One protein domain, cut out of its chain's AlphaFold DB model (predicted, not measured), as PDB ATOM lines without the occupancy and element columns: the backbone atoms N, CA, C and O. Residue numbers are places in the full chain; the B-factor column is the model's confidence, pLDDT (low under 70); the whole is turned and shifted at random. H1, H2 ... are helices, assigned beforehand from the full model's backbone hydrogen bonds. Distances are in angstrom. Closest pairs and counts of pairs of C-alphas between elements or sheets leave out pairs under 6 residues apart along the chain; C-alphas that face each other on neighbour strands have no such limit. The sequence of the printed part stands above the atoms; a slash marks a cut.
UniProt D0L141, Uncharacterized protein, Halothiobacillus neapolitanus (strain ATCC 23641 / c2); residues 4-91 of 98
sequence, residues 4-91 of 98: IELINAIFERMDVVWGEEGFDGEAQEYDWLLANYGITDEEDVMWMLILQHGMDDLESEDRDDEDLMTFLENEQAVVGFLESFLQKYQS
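What this domain is: This is residues 4 to 91 of the 98 residues of an uncharacterized protein of Halothiobacillus neapolitanus (strain ATCC 23641 / c2) (UniProt D0L141). Three long helices, H1, H3 and H6, make a triangular core, H1 and H6 side by side and H3 slanting past H6; H2 stands across one end of it, and the short H4 and H5 form a corner at the other. The printed part has 88 residues with six named helices, H1 to H6 in chain order, and no named strand: all helix. It is compact, with a radius of gyration of the C-alphas of 13.2 A and spans of 33 by 26 by 21 A.

How they stand to each other: H1, residues 4 to 18, touches H6, residues 75 to 89, the same way at a shallow tilt of 25 degrees; their closest C-alphas, of Ile 10 and Leu 86, are 5.5 A apart. H2, residues 27 to 37, is close to H6 but not clearly touching, about perpendicular at 89 degrees, with C-alphas of Tyr 37 and Lys 88 closest at 5.5 A. H3, residues 41 to 54, only just touches H6, with 3 pairs of C-alphas within 8 A, Ile 50 and Val 78 closest at 7.5 A, opposite ways at a steep tilt of 48 degrees. H1 and H3 are near each other. H4, residues 60 to 63, and H5, residues 66 to 72, only just touch, only at the corner, with C-alphas of Arg 63 and Met 69 closest at 6.5 A. H5 and H6 also only just touch, only at the corner, with C-alphas of Leu 72 and Val 78 closest at 6.3 A. Every O i to N i+4 pair is within hydrogen-bond range in H1, H2, H3, H5 and H6; H4 is too short for one.

Where its parts are: H1 begins at C-alpha 4 (-11.764, -25.584, -2.594) and is 20.9 A long. H2 measures 15.1 A, H3 20.1 A, H4 5.0 A and H5 9.9 A. H6, 20.9 A, ends at C-alpha 89 (-28.148, -26.751, -4.739).

The domain as a whole: The C-alphas farthest apart, of Glu 20 and Glu 66, are 36.2 A apart. The printed part has no cut and no long link. No printed residue is under 70 in pLDDT.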
ATOM      1  N   ILE A   4     -11.953 -24.928  -1.288       96.75
ATOM      2  CA  ILE A   4     -11.764 -25.584  -2.594       96.75
ATOM      3  C   ILE A   4     -12.704 -26.787  -2.751       96.75
ATOM      4  O   ILE A   4     -13.308 -26.960  -3.804       96.75
ATOM      5  N   GLU A   5     -12.857 -27.605  -1.707       98.00
ATOM      6  CA  GLU A   5     -13.797 -28.735  -1.727       98.00
ATOM      7  C   GLU A   5     -15.247 -28.267  -1.915       98.00
ATOM      8  O   GLU A   5     -15.990 -28.894  -2.663       98.00
ATOM      9  N   LEU A   6     -15.636 -27.154  -1.282       98.56
ATOM     10  CA  LEU A   6     -16.972 -26.570  -1.438       98.56
ATOM     11  C   LEU A   6     -17.200 -26.020  -2.847       98.56
ATOM     12  O   LEU A   6     -18.222 -26.327  -3.450       98.56
ATOM     13  N   ILE A   7     -16.241 -25.259  -3.384       98.38
ATOM     14  CA  ILE A   7     -16.294 -24.728  -4.754       98.38
ATOM     15  C   ILE A   7     -16.468 -25.870  -5.762       98.38
ATOM     16  O   ILE A   7     -17.363 -25.819  -6.602       98.38
ATOM     17  N   ASN A   8     -15.670 -26.935  -5.644       98.19
ATOM     18  CA  ASN A   8     -15.777 -28.090  -6.536       98.19
ATOM     19  C   ASN A   8     -17.133 -28.797  -6.404       98.19
ATOM     20  O   ASN A   8     -17.741 -29.134  -7.414       98.19
ATOM     21  N   ALA A   9     -17.639 -28.977  -5.181       98.31
ATOM     22  CA  ALA A   9     -18.947 -29.590  -4.958       98.31
ATOM     23  C   ALA A   9     -20.106 -28.745  -5.521       98.31
ATOM     24  O   ALA A   9     -21.095 -29.301  -5.999       98.31
ATOM     25  N   ILE A  10     -19.992 -27.412  -5.487       98.31
ATOM     26  CA  ILE A  10     -20.957 -26.504  -6.124       98.31
ATOM     27  C   ILE A  10     -20.906 -26.679  -7.641       98.31
ATOM     28  O   ILE A  10     -21.952 -26.901  -8.244       98.31
ATOM     29  N   PHE A  11     -19.714 -26.678  -8.250       97.81
ATOM     30  CA  PHE A  11     -19.575 -26.919  -9.691       97.81
ATOM     31  C   PHE A  11     -20.163 -28.266 -10.123       97.81
ATOM     32  O   PHE A  11     -20.898 -28.318 -11.103       97.81
ATOM     33  N   GLU A  12     -19.911 -29.341  -9.372       97.44
ATOM     34  CA  GLU A  12     -20.501 -30.657  -9.647       97.44
ATOM     35  C   GLU A  12     -22.035 -30.627  -9.608       97.44
ATOM     36  O   GLU A  12     -22.695 -31.271 -10.422       97.44
ATOM     37  N   ARG A  13     -22.633 -29.875  -8.674       97.38
ATOM     38  CA  ARG A  13     -24.094 -29.718  -8.635       97.38
ATOM     39  C   ARG A  13     -24.612 -28.839  -9.761       97.38
ATOM     40  O   ARG A  13     -25.639 -29.187 -10.334       97.38
ATOM     41  N   MET A  14     -23.919 -27.757 -10.100       96.69
ATOM     42  CA  MET A  14     -24.290 -26.905 -11.229       96.69
ATOM     43  C   MET A  14     -24.279 -27.688 -12.546       96.69
ATOM     44  O   MET A  14     -25.235 -27.577 -13.303       96.69
ATOM     45  N   ASP A  15     -23.277 -28.542 -12.779       96.50
ATOM     46  CA  ASP A  15     -23.204 -29.411 -13.966       96.50
ATOM     47  C   ASP A  15     -24.424 -30.343 -14.070       96.50
ATOM     48  O   ASP A  15     -25.028 -30.491 -15.132       96.50
ATOM     49  N   VAL A  16     -24.871 -30.907 -12.942       96.00
ATOM     50  CA  VAL A  16     -26.083 -31.743 -12.894       96.00
ATOM     51  C   VAL A  16     -27.359 -30.930 -13.141       96.00
ATOM     52  O   VAL A  16     -28.267 -31.418 -13.813       96.00
ATOM     53  N   VAL A  17     -27.458 -29.726 -12.573       96.75
ATOM     54  CA  VAL A  17     -28.669 -28.891 -12.633       96.75
ATOM     55  C   VAL A  17     -28.860 -28.254 -14.007       96.75
ATOM     56  O   VAL A  17     -29.985 -28.225 -14.508       96.75
ATOM     57  N   TRP A  18     -27.782 -27.762 -14.610       95.88
ATOM     58  CA  TRP A  18     -27.823 -26.961 -15.834       95.88
ATOM     59  C   TRP A  18     -27.450 -27.747 -17.098       95.88
ATOM     60  O   TRP A  18     -27.846 -27.360 -18.203       95.88
ATOM     61  N   GLY A  19     -26.741 -28.870 -16.942       92.44
ATOM     62  CA  GLY A  19     -26.240 -29.680 -18.049       92.44
ATOM     63  C   GLY A  19     -25.128 -28.991 -18.844       92.44
ATOM     64  O   GLY A  19     -24.568 -27.982 -18.425       92.44
ATOM     65  N   GLU A  20     -24.831 -29.535 -20.028       90.44
ATOM     66  CA  GLU A  20     -23.723 -29.094 -20.897       90.44
ATOM     67  C   GLU A  20     -23.799 -27.610 -21.294       90.44
ATOM     68  O   GLU A  20     -22.764 -26.975 -21.477       90.44
ATOM     69  N   GLU A  21     -25.008 -27.055 -21.413       90.31
ATOM     70  CA  GLU A  21     -25.212 -25.650 -21.791       90.31
ATOM     71  C   GLU A  21     -24.865 -24.670 -20.658       90.31
ATOM     72  O   GLU A  21     -24.563 -23.516 -20.937       90.31
ATOM     73  N   GLY A  22     -24.811 -25.123 -19.400       92.88
ATOM     74  CA  GLY A  22     -24.422 -24.280 -18.266       92.88
ATOM     75  C   GLY A  22     -25.481 -23.248 -17.872       92.88
ATOM     76  O   GLY A  22     -26.640 -23.368 -18.228       92.88
ATOM     77  N   PHE A  23     -25.118 -22.260 -17.065       94.06
ATOM     78  CA  PHE A  23     -26.036 -21.209 -16.623       94.06
ATOM     79  C   PHE A  23     -25.705 -19.912 -17.365       94.06
ATOM     80  O   PHE A  23     -24.574 -19.437 -17.249       94.06
ATOM     81  N   ASP A  24     -26.660 -19.363 -18.120       93.25
ATOM     82  CA  ASP A  24     -26.458 -18.167 -18.952       93.25
ATOM     83  C   ASP A  24     -26.851 -16.867 -18.225       93.25
ATOM     84  O   ASP A  24     -26.551 -15.769 -18.700       93.25
ATOM     85  N   GLY A  25     -27.510 -16.971 -17.066       93.56
ATOM     86  CA  GLY A  25     -27.940 -15.815 -16.279       93.56
ATOM     87  C   GLY A  25     -29.146 -15.101 -16.887       93.56
ATOM     88  O   GLY A  25     -29.329 -13.895 -16.698       93.56
ATOM     89  N   GLU A  26     -29.980 -15.812 -17.651       95.62
ATOM     90  CA  GLU A  26     -31.216 -15.232 -18.170       95.62
ATOM     91  C   GLU A  26     -32.274 -15.090 -17.065       95.62
ATOM     92  O   GLU A  26     -32.363 -15.900 -16.143       95.62
ATOM     93  N   ALA A  27     -33.167 -14.101 -17.194       95.75
ATOM     94  CA  ALA A  27     -34.219 -13.847 -16.201       95.75
ATOM     95  C   ALA A  27     -35.083 -15.088 -15.894       95.75
ATOM     96  O   ALA A  27     -35.454 -15.323 -14.750       95.75
ATOM     97  N   GLN A  28     -35.374 -15.909 -16.907       96.25
ATOM     98  CA  GLN A  28     -36.127 -17.155 -16.739       96.25
ATOM     99  C   GLN A  28     -35.355 -18.232 -15.961       96.25
ATOM    100  O   GLN A  28     -35.962 -19.021 -15.235       96.25
ATOM    101  N   GLU A  29     -34.029 -18.260 -16.094       96.94
ATOM    102  CA  GLU A  29     -33.171 -19.194 -15.373       96.94
ATOM    103  C   GLU A  29     -33.077 -18.781 -13.900       96.94
ATOM    104  O   GLU A  29     -33.212 -19.637 -13.027       96.94
ATOM    105  N   TYR A  30     -32.966 -17.478 -13.612       97.31
ATOM    106  CA  TYR A  30     -33.042 -16.939 -12.249       97.31
ATOM    107  C   TYR A  30     -34.405 -17.194 -11.586       97.31
ATOM    108  O   TYR A  30     -34.455 -17.720 -10.471       97.31
ATOM    109  N   ASP A  31     -35.516 -16.926 -12.286       97.81
ATOM    110  CA  ASP A  31     -36.869 -17.232 -11.793       97.81
ATOM    111  C   ASP A  31     -37.005 -18.719 -11.427       97.81
ATOM    112  O   ASP A  31     -37.575 -19.087 -10.391       97.81
ATOM    113  N   TRP A  32     -36.465 -19.595 -12.275       97.75
ATOM    114  CA  TRP A  32     -36.484 -21.031 -12.041       97.75
ATOM    115  C   TRP A  32     -35.587 -21.440 -10.870       97.75
ATOM    116  O   TRP A  32     -35.999 -22.264 -10.045       97.75
ATOM    117  N   LEU A  33     -34.389 -20.869 -10.773       97.25
ATOM    118  CA  LEU A  33     -33.419 -21.156  -9.723       97.25
ATOM    119  C   LEU A  33     -33.981 -20.764  -8.348       97.25
ATOM    120  O   LEU A  33     -33.959 -21.566  -7.407       97.25
ATOM    121  N   LEU A  34     -34.609 -19.593  -8.259       98.19
ATOM    122  CA  LEU A  34     -35.314 -19.146  -7.064       98.19
ATOM    123  C   LEU A  34     -36.469 -20.089  -6.704       98.19
ATOM    124  O   LEU A  34     -36.619 -20.472  -5.543       98.19
ATOM    125  N   ALA A  35     -37.280 -20.498  -7.683       97.94
ATOM    126  CA  ALA A  35     -38.445 -21.345  -7.437       97.94
ATOM    127  C   ALA A  35     -38.091 -22.779  -6.996       97.94
ATOM    128  O   ALA A  35     -38.831 -23.371  -6.208       97.94
ATOM    129  N   ASN A  36     -36.988 -23.346  -7.500       98.12
ATOM    130  CA  ASN A  36     -36.624 -24.751  -7.270       98.12
ATOM    131  C   ASN A  36     -35.576 -24.943  -6.172       98.12
ATOM    132  O   ASN A  36     -35.610 -25.950  -5.463       98.12
ATOM    133  N   TYR A  37     -34.667 -23.981  -6.027       97.94
ATOM    134  CA  TYR A  37     -33.518 -24.062  -5.130       97.94
ATOM    135  C   TYR A  37     -33.481 -22.934  -4.095       97.94
ATOM    136  O   TYR A  37     -32.726 -23.009  -3.125       97.94
ATOM    137  N   GLY A  38     -34.309 -21.897  -4.254       98.00
ATOM    138  CA  GLY A  38     -34.323 -20.753  -3.345       98.00
ATOM    139  C   GLY A  38     -33.039 -19.927  -3.396       98.00
ATOM    140  O   GLY A  38     -32.731 -19.255  -2.412       98.00
ATOM    141  N   ILE A  39     -32.274 -20.026  -4.486       98.38
ATOM    142  CA  ILE A  39     -31.069 -19.230  -4.729       98.38
ATOM    143  C   ILE A  39     -31.494 -17.968  -5.475       98.38
ATOM    144  O   ILE A  39     -32.205 -18.057  -6.476       98.38
ATOM    145  N   THR A  40     -31.103 -16.810  -4.953       98.19
ATOM    146  CA  THR A  40     -31.386 -15.510  -5.568       98.19
ATOM    147  C   THR A  40     -30.273 -15.083  -6.520       98.19
ATOM    148  O   THR A  40     -29.138 -15.552  -6.427       98.19
ATOM    149  N   ASP A  41     -30.583 -14.118  -7.379       97.44
ATOM    150  CA  ASP A  41     -29.634 -13.459  -8.275       97.44
ATOM    151  C   ASP A  41     -28.458 -12.859  -7.481       97.44
ATOM    152  O   ASP A  41     -27.303 -13.009  -7.857       97.44
ATOM    153  N   GLU A  42     -28.732 -12.243  -6.324       97.38
ATOM    154  CA  GLU A  42     -27.704 -11.684  -5.432       97.38
ATOM    155  C   GLU A  42     -26.747 -12.755  -4.886       97.38
ATOM    156  O   GLU A  42     -25.547 -12.513  -4.749       97.38
ATOM    157  N   GLU A  43     -27.259 -13.946  -4.567       98.31
ATOM    158  CA  GLU A  43     -26.422 -15.055  -4.108       98.31
ATOM    159  C   GLU A  43     -25.563 -15.612  -5.243       98.31
ATOM    160  O   GLU A  43     -24.393 -15.919  -5.024       98.31
ATOM    161  N   ASP A  44     -26.103 -15.712  -6.454       97.81
ATOM    162  CA  ASP A  44     -25.333 -16.127  -7.627       97.81
ATOM    163  C   ASP A  44     -24.228 -15.112  -7.988       97.81
ATOM    164  O   ASP A  44     -23.080 -15.494  -8.227       97.81
ATOM    165  N   VAL A  45     -24.520 -13.811  -7.900       97.06
ATOM    166  CA  VAL A  45     -23.510 -12.750  -8.051       97.06
ATOM    167  C   VAL A  45     -22.425 -12.874  -6.978       97.06
ATOM    168  O   VAL A  45     -21.236 -12.833  -7.295       97.06
ATOM    169  N   MET A  46     -22.798 -13.093  -5.713       98.38
ATOM    170  CA  MET A  46     -21.822 -13.292  -4.635       98.38
ATOM    171  C   MET A  46     -20.954 -14.539  -4.865       98.38
ATOM    172  O   MET A  46     -19.747 -14.520  -4.612       98.38
ATOM    173  N   TRP A  47     -21.544 -15.619  -5.386       98.06
ATOM    174  CA  TRP A  47     -20.813 -16.807  -5.826       98.06
ATOM    175  C   TRP A  47     -19.773 -16.466  -6.907       98.06
ATOM    176  O   TRP A  47     -18.609 -16.853  -6.762       98.06
ATOM    177  N   MET A  48     -20.145 -15.686  -7.926       97.38
ATOM    178  CA  MET A  48     -19.223 -15.240  -8.978       97.38
ATOM    179  C   MET A  48     -18.071 -14.388  -8.421       97.38
ATOM    180  O   MET A  48     -16.906 -14.651  -8.730       97.38
ATOM    181  N   LEU A  49     -18.368 -13.435  -7.533       98.31
ATOM    182  CA  LEU A  49     -17.365 -12.565  -6.906       98.31
ATOM    183  C   LEU A  49     -16.348 -13.364  -6.074       98.31
ATOM    184  O   LEU A  49     -15.147 -13.087  -6.108       98.31
ATOM    185  N   ILE A  50     -16.785 -14.419  -5.376       98.44
ATOM    186  CA  ILE A  50     -15.885 -15.327  -4.641       98.44
ATOM    187  C   ILE A  50     -14.907 -16.042  -5.583       98.44
ATOM    188  O   ILE A  50     -13.740 -16.246  -5.212       98.44
ATOM    189  N   LEU A  51     -15.368 -16.449  -6.772       97.88
ATOM    190  CA  LEU A  51     -14.531 -17.097  -7.782       97.88
ATOM    191  C   LEU A  51     -13.527 -16.111  -8.381       97.88
ATOM    192  O   LEU A  51     -12.330 -16.399  -8.392       97.88
ATOM    193  N   GLN A  52     -13.999 -14.944  -8.822       97.81
ATOM    194  CA  GLN A  52     -13.163 -13.886  -9.393       97.81
ATOM    195  C   GLN A  52     -12.096 -13.422  -8.401       97.81
ATOM    196  O   GLN A  52     -10.922 -13.340  -8.758       97.81
ATOM    197  N   HIS A  53     -12.451 -13.235  -7.127       97.38
ATOM    198  CA  HIS A  53     -11.482 -12.921  -6.076       97.38
ATOM    199  C   HIS A  53     -10.414 -14.010  -5.928       97.38
ATOM    200  O   HIS A  53      -9.225 -13.715  -5.830       97.38
ATOM    201  N   GLY A  54     -10.816 -15.285  -5.962       94.50
ATOM    202  CA  GLY A  54      -9.885 -16.415  -5.905       94.50
ATOM    203  C   GLY A  54      -8.938 -16.509  -7.109       94.50
ATOM    204  O   GLY A  54      -7.860 -17.093  -6.987       94.50
ATOM    205  N   MET A  55      -9.327 -15.932  -8.248       95.81
ATOM    206  CA  MET A  55      -8.537 -15.864  -9.481       95.81
ATOM    207  C   MET A  55      -7.776 -14.537  -9.652       95.81
ATOM    208  O   MET A  55      -7.065 -14.388 -10.641       95.81
ATOM    209  N   ASP A  56      -7.891 -13.608  -8.694       94.25
ATOM    210  CA  ASP A  56      -7.400 -12.221  -8.798       94.25
ATOM    211  C   ASP A  56      -7.936 -11.477 -10.043       94.25
ATOM    212  O   ASP A  56      -7.246 -10.679 -10.679       94.25
ATOM    213  N   ASP A  57      -9.198 -11.743 -10.384       97.06
ATOM    214  CA  ASP A  57      -9.889 -11.249 -11.584       97.06
ATOM    215  C   ASP A  57     -11.108 -10.370 -11.250       97.06
ATOM    216  O   ASP A  57     -12.017 -10.216 -12.056       97.06
ATOM    217  N   LEU A  58     -11.160  -9.804 -10.038       96.06
ATOM    218  CA  LEU A  58     -12.184  -8.812  -9.691       96.06
ATOM    219  C   LEU A  58     -12.007  -7.530 -10.508       96.06
ATOM    220  O   LEU A  58     -10.878  -7.089 -10.769       96.06
ATOM    221  N   GLU A  59     -13.120  -6.879 -10.833       95.25
ATOM    222  CA  GLU A  59     -13.097  -5.551 -11.432       95.25
ATOM    223  C   GLU A  59     -12.629  -4.494 -10.418       95.25
ATOM    224  O   GLU A  59     -12.601  -4.712  -9.205       95.25
ATOM    225  N   SER A  60     -12.188  -3.329 -10.903       94.00
ATOM    226  CA  SER A  60     -11.703  -2.270 -10.004       94.00
ATOM    227  C   SER A  60     -12.799  -1.737  -9.088       94.00
ATOM    228  O   SER A  60     -12.503  -1.382  -7.956       94.00
ATOM    229  N   GLU A  61     -14.043  -1.688  -9.566       94.44
ATOM    230  CA  GLU A  61     -15.173  -1.214  -8.765       94.44
ATOM    231  C   GLU A  61     -15.477  -2.139  -7.583       94.44
ATOM    232  O   GLU A  61     -15.659  -1.645  -6.474       94.44
ATOM    233  N   ASP A  62     -15.401  -3.457  -7.780       96.31
ATOM    234  CA  ASP A  62     -15.577  -4.439  -6.706       96.31
ATOM    235  C   ASP A  62     -14.417  -4.415  -5.703       96.31
ATOM    236  O   ASP A  62     -14.618  -4.569  -4.500       96.31
ATOM    237  N   ARG A  63     -13.182  -4.194  -6.180       94.19
ATOM    238  CA  ARG A  63     -12.007  -4.050  -5.301       94.19
ATOM    239  C   ARG A  63     -12.069  -2.794  -4.428       94.19
ATOM    240  O   ARG A  63     -11.474  -2.785  -3.352       94.19
ATOM    241  N   ASP A  64     -12.734  -1.746  -4.908       96.44
ATOM    242  CA  ASP A  64     -12.904  -0.486  -4.183       96.44
ATOM    243  C   ASP A  64     -14.073  -0.546  -3.171       96.44
ATOM    244  O   ASP A  64     -14.201   0.354  -2.334       96.44
ATOM    245  N   ASP A  65     -14.906  -1.596  -3.202       97.50
ATOM    246  CA  ASP A  65     -15.974  -1.831  -2.225       97.50
ATOM    247  C   ASP A  65     -15.415  -2.462  -0.933       97.50
ATOM    248  O   ASP A  65     -15.094  -3.651  -0.854       97.50
ATOM    249  N   GLU A  66     -15.298  -1.641   0.117       97.38
ATOM    250  CA  GLU A  66     -14.755  -2.054   1.417       97.38
ATOM    251  C   GLU A  66     -15.590  -3.148   2.109       97.38
ATOM    252  O   GLU A  66     -15.022  -4.020   2.780       97.38
ATOM    253  N   ASP A  67     -16.918  -3.123   1.962       97.25
ATOM    254  CA  ASP A  67     -17.810  -4.095   2.603       97.25
ATOM    255  C   ASP A  67     -17.695  -5.456   1.901       97.25
ATOM    256  O   ASP A  67     -17.573  -6.496   2.566       97.25
ATOM    257  N   LEU A  68     -17.650  -5.451   0.564       97.62
ATOM    258  CA  LEU A  68     -17.416  -6.645  -0.244       97.62
ATOM    259  C   LEU A  68     -16.043  -7.254   0.050       97.62
ATOM    260  O   LEU A  68     -15.950  -8.447   0.349       97.62
ATOM    261  N   MET A  69     -14.976  -6.453   0.030       98.12
ATOM    262  CA  MET A  69     -13.625  -6.943   0.312       98.12
ATOM    263  C   MET A  69     -13.504  -7.494   1.737       98.12
ATOM    264  O   MET A  69     -12.918  -8.559   1.941       98.12
ATOM    265  N   THR A  70     -14.151  -6.853   2.718       98.25
ATOM    266  CA  THR A  70     -14.220  -7.369   4.096       98.25
ATOM    267  C   THR A  70     -14.857  -8.759   4.155       98.25
ATOM    268  O   THR A  70     -14.409  -9.616   4.926       98.25
ATOM    269  N   PHE A  71     -15.892  -9.010   3.351       98.38
ATOM    270  CA  PHE A  71     -16.487 -10.337   3.234       98.38
ATOM    271  C   PHE A  71     -15.544 -11.325   2.529       98.38
ATOM    272  O   PHE A  71     -15.281 -12.396   3.076       98.38
ATOM    273  N   LEU A  72     -15.008 -10.968   1.358       98.00
ATOM    274  CA  LEU A  72     -14.196 -11.850   0.509       98.00
ATOM    275  C   LEU A  72     -12.864 -12.276   1.146       98.00
ATOM    276  O   LEU A  72     -12.369 -13.375   0.870       98.00
ATOM    277  N   GLU A  73     -12.292 -11.429   2.003       97.25
ATOM    278  CA  GLU A  73     -11.073 -11.712   2.769       97.25
ATOM    279  C   GLU A  73     -11.352 -12.478   4.074       97.25
ATOM    280  O   GLU A  73     -10.445 -13.060   4.679       97.25
ATOM    281  N   ASN A  74     -12.613 -12.532   4.511       98.12
ATOM    282  CA  ASN A  74     -13.022 -13.296   5.678       98.12
ATOM    283  C   ASN A  74     -13.331 -14.749   5.296       98.12
ATOM    284  O   ASN A  74     -14.464 -15.115   4.982       98.12
ATOM    285  N   GLU A  75     -12.319 -15.609   5.414       97.06
ATOM    286  CA  GLU A  75     -12.426 -17.036   5.078       97.06
ATOM    287  C   GLU A  75     -13.603 -17.740   5.776       97.06
ATOM    288  O   GLU A  75     -14.270 -18.574   5.169       97.06
ATOM    289  N   GLN A  76     -13.910 -17.398   7.034       97.94
ATOM    290  CA  GLN A  76     -15.036 -18.013   7.740       97.94
ATOM    291  C   GLN A  76     -16.384 -17.592   7.139       97.94
ATOM    292  O   GLN A  76     -17.288 -18.423   7.037       97.94
ATOM    293  N   ALA A  77     -16.521 -16.322   6.751       98.19
ATOM    294  CA  ALA A  77     -17.732 -15.813   6.117       98.19
ATOM    295  C   ALA A  77     -17.930 -16.432   4.726       98.19
ATOM    296  O   ALA A  77     -19.018 -16.927   4.435       98.19
ATOM    297  N   VAL A  78     -16.865 -16.495   3.920       98.50
ATOM    298  CA  VAL A  78     -16.882 -17.129   2.593       98.50
ATOM    299  C   VAL A  78     -17.242 -18.610   2.698       98.50
ATOM    300  O   VAL A  78     -18.137 -19.074   1.999       98.50
ATOM    301  N   VAL A  79     -16.601 -19.363   3.599       98.44
ATOM    302  CA  VAL A  79     -16.928 -20.784   3.807       98.44
ATOM    303  C   VAL A  79     -18.383 -20.959   4.245       98.44
ATOM    304  O   VAL A  79     -19.067 -21.824   3.704       98.44
ATOM    305  N   GLY A  80     -18.881 -20.127   5.165       98.56
ATOM    306  CA  GLY A  80     -20.276 -20.191   5.611       98.56
ATOM    307  C   GLY A  80     -21.279 -19.913   4.488       98.56
ATOM    308  O   GLY A  80     -22.288 -20.613   4.374       98.56
ATOM    309  N   PHE A  81     -20.981 -18.942   3.622       98.69
ATOM    310  CA  PHE A  81     -21.765 -18.685   2.416       98.69
ATOM    311  C   PHE A  81     -21.767 -19.904   1.484       98.69
ATOM    312  O   PHE A  81     -22.835 -20.388   1.118       98.69
ATOM    313  N   LEU A  82     -20.590 -20.451   1.159       98.81
ATOM    314  CA  LEU A  82     -20.452 -21.593   0.249       98.81
ATOM    315  C   LEU A  82     -21.161 -22.850   0.773       98.81
ATOM    316  O   LEU A  82     -21.784 -23.572  -0.001       98.81
ATOM    317  N   GLU A  83     -21.108 -23.108   2.082       98.69
ATOM    318  CA  GLU A  83     -21.855 -24.205   2.706       98.69
ATOM    319  C   GLU A  83     -23.368 -24.021   2.542       98.69
ATOM    320  O   GLU A  83     -24.058 -24.966   2.155       98.69
ATOM    321  N   SER A  84     -23.888 -22.812   2.784       98.56
ATOM    322  CA  SER A  84     -25.312 -22.512   2.590       98.56
ATOM    323  C   SER A  84     -25.725 -22.603   1.118       98.56
ATOM    324  O   SER A  84     -26.788 -23.140   0.805       98.56
ATOM    325  N   PHE A  85     -24.893 -22.105   0.207       98.56
ATOM    326  CA  PHE A  85     -25.150 -22.115  -1.231       98.56
ATOM    327  C   PHE A  85     -25.169 -23.545  -1.790       98.56
ATOM    328  O   PHE A  85     -26.101 -23.936  -2.495       98.56
ATOM    329  N   LEU A  86     -24.205 -24.378  -1.382       98.62
ATOM    330  CA  LEU A  86     -24.187 -25.802  -1.715       98.62
ATOM    331  C   LEU A  86     -25.415 -26.534  -1.158       98.62
ATOM    332  O   LEU A  86     -26.017 -27.341  -1.864       98.62
ATOM    333  N   GLN A  87     -25.809 -26.252   0.089       98.44
ATOM    334  CA  GLN A  87     -27.011 -26.844   0.685       98.44
ATOM    335  C   GLN A  87     -28.268 -26.533  -0.126       98.44
ATOM    336  O   GLN A  87     -29.108 -27.419  -0.286       98.44
ATOM    337  N   LYS A  88     -28.383 -25.314  -0.668       98.50
ATOM    338  CA  LYS A  88     -29.470 -24.963  -1.582       98.50
ATOM    339  C   LYS A  88     -29.411 -25.814  -2.841       98.50
ATOM    340  O   LYS A  88     -30.348 -26.553  -3.081       98.50
ATOM    341  N   TYR A  89     -28.292 -25.870  -3.562       97.69
ATOM    342  CA  TYR A  89     -28.148 -26.751  -4.739       97.69
ATOM    343  C   TYR A  89     -28.368 -28.258  -4.460       97.69
ATOM    344  O   TYR A  89     -28.623 -29.051  -5.375       97.69
ATOM    345  N   GLN A  90     -28.267 -28.684  -3.201       97.44
ATOM    346  CA  GLN A  90     -28.546 -30.049  -2.743       97.44
ATOM    347  C   GLN A  90     -29.974 -30.243  -2.205       97.44
ATOM    348  O   GLN A  90     -30.343 -31.369  -1.874       97.44
ATOM    349  N   SER A  91     -30.794 -29.190  -2.109       97.44
ATOM    350  CA  SER A  91     -32.147 -29.275  -1.543       97.44
ATOM    351  C   SER A  91     -33.151 -29.970  -2.463       97.44
ATOM    352  O   SER A  91     -34.212 -30.391  -2.002       97.44
TER     353      SER A  91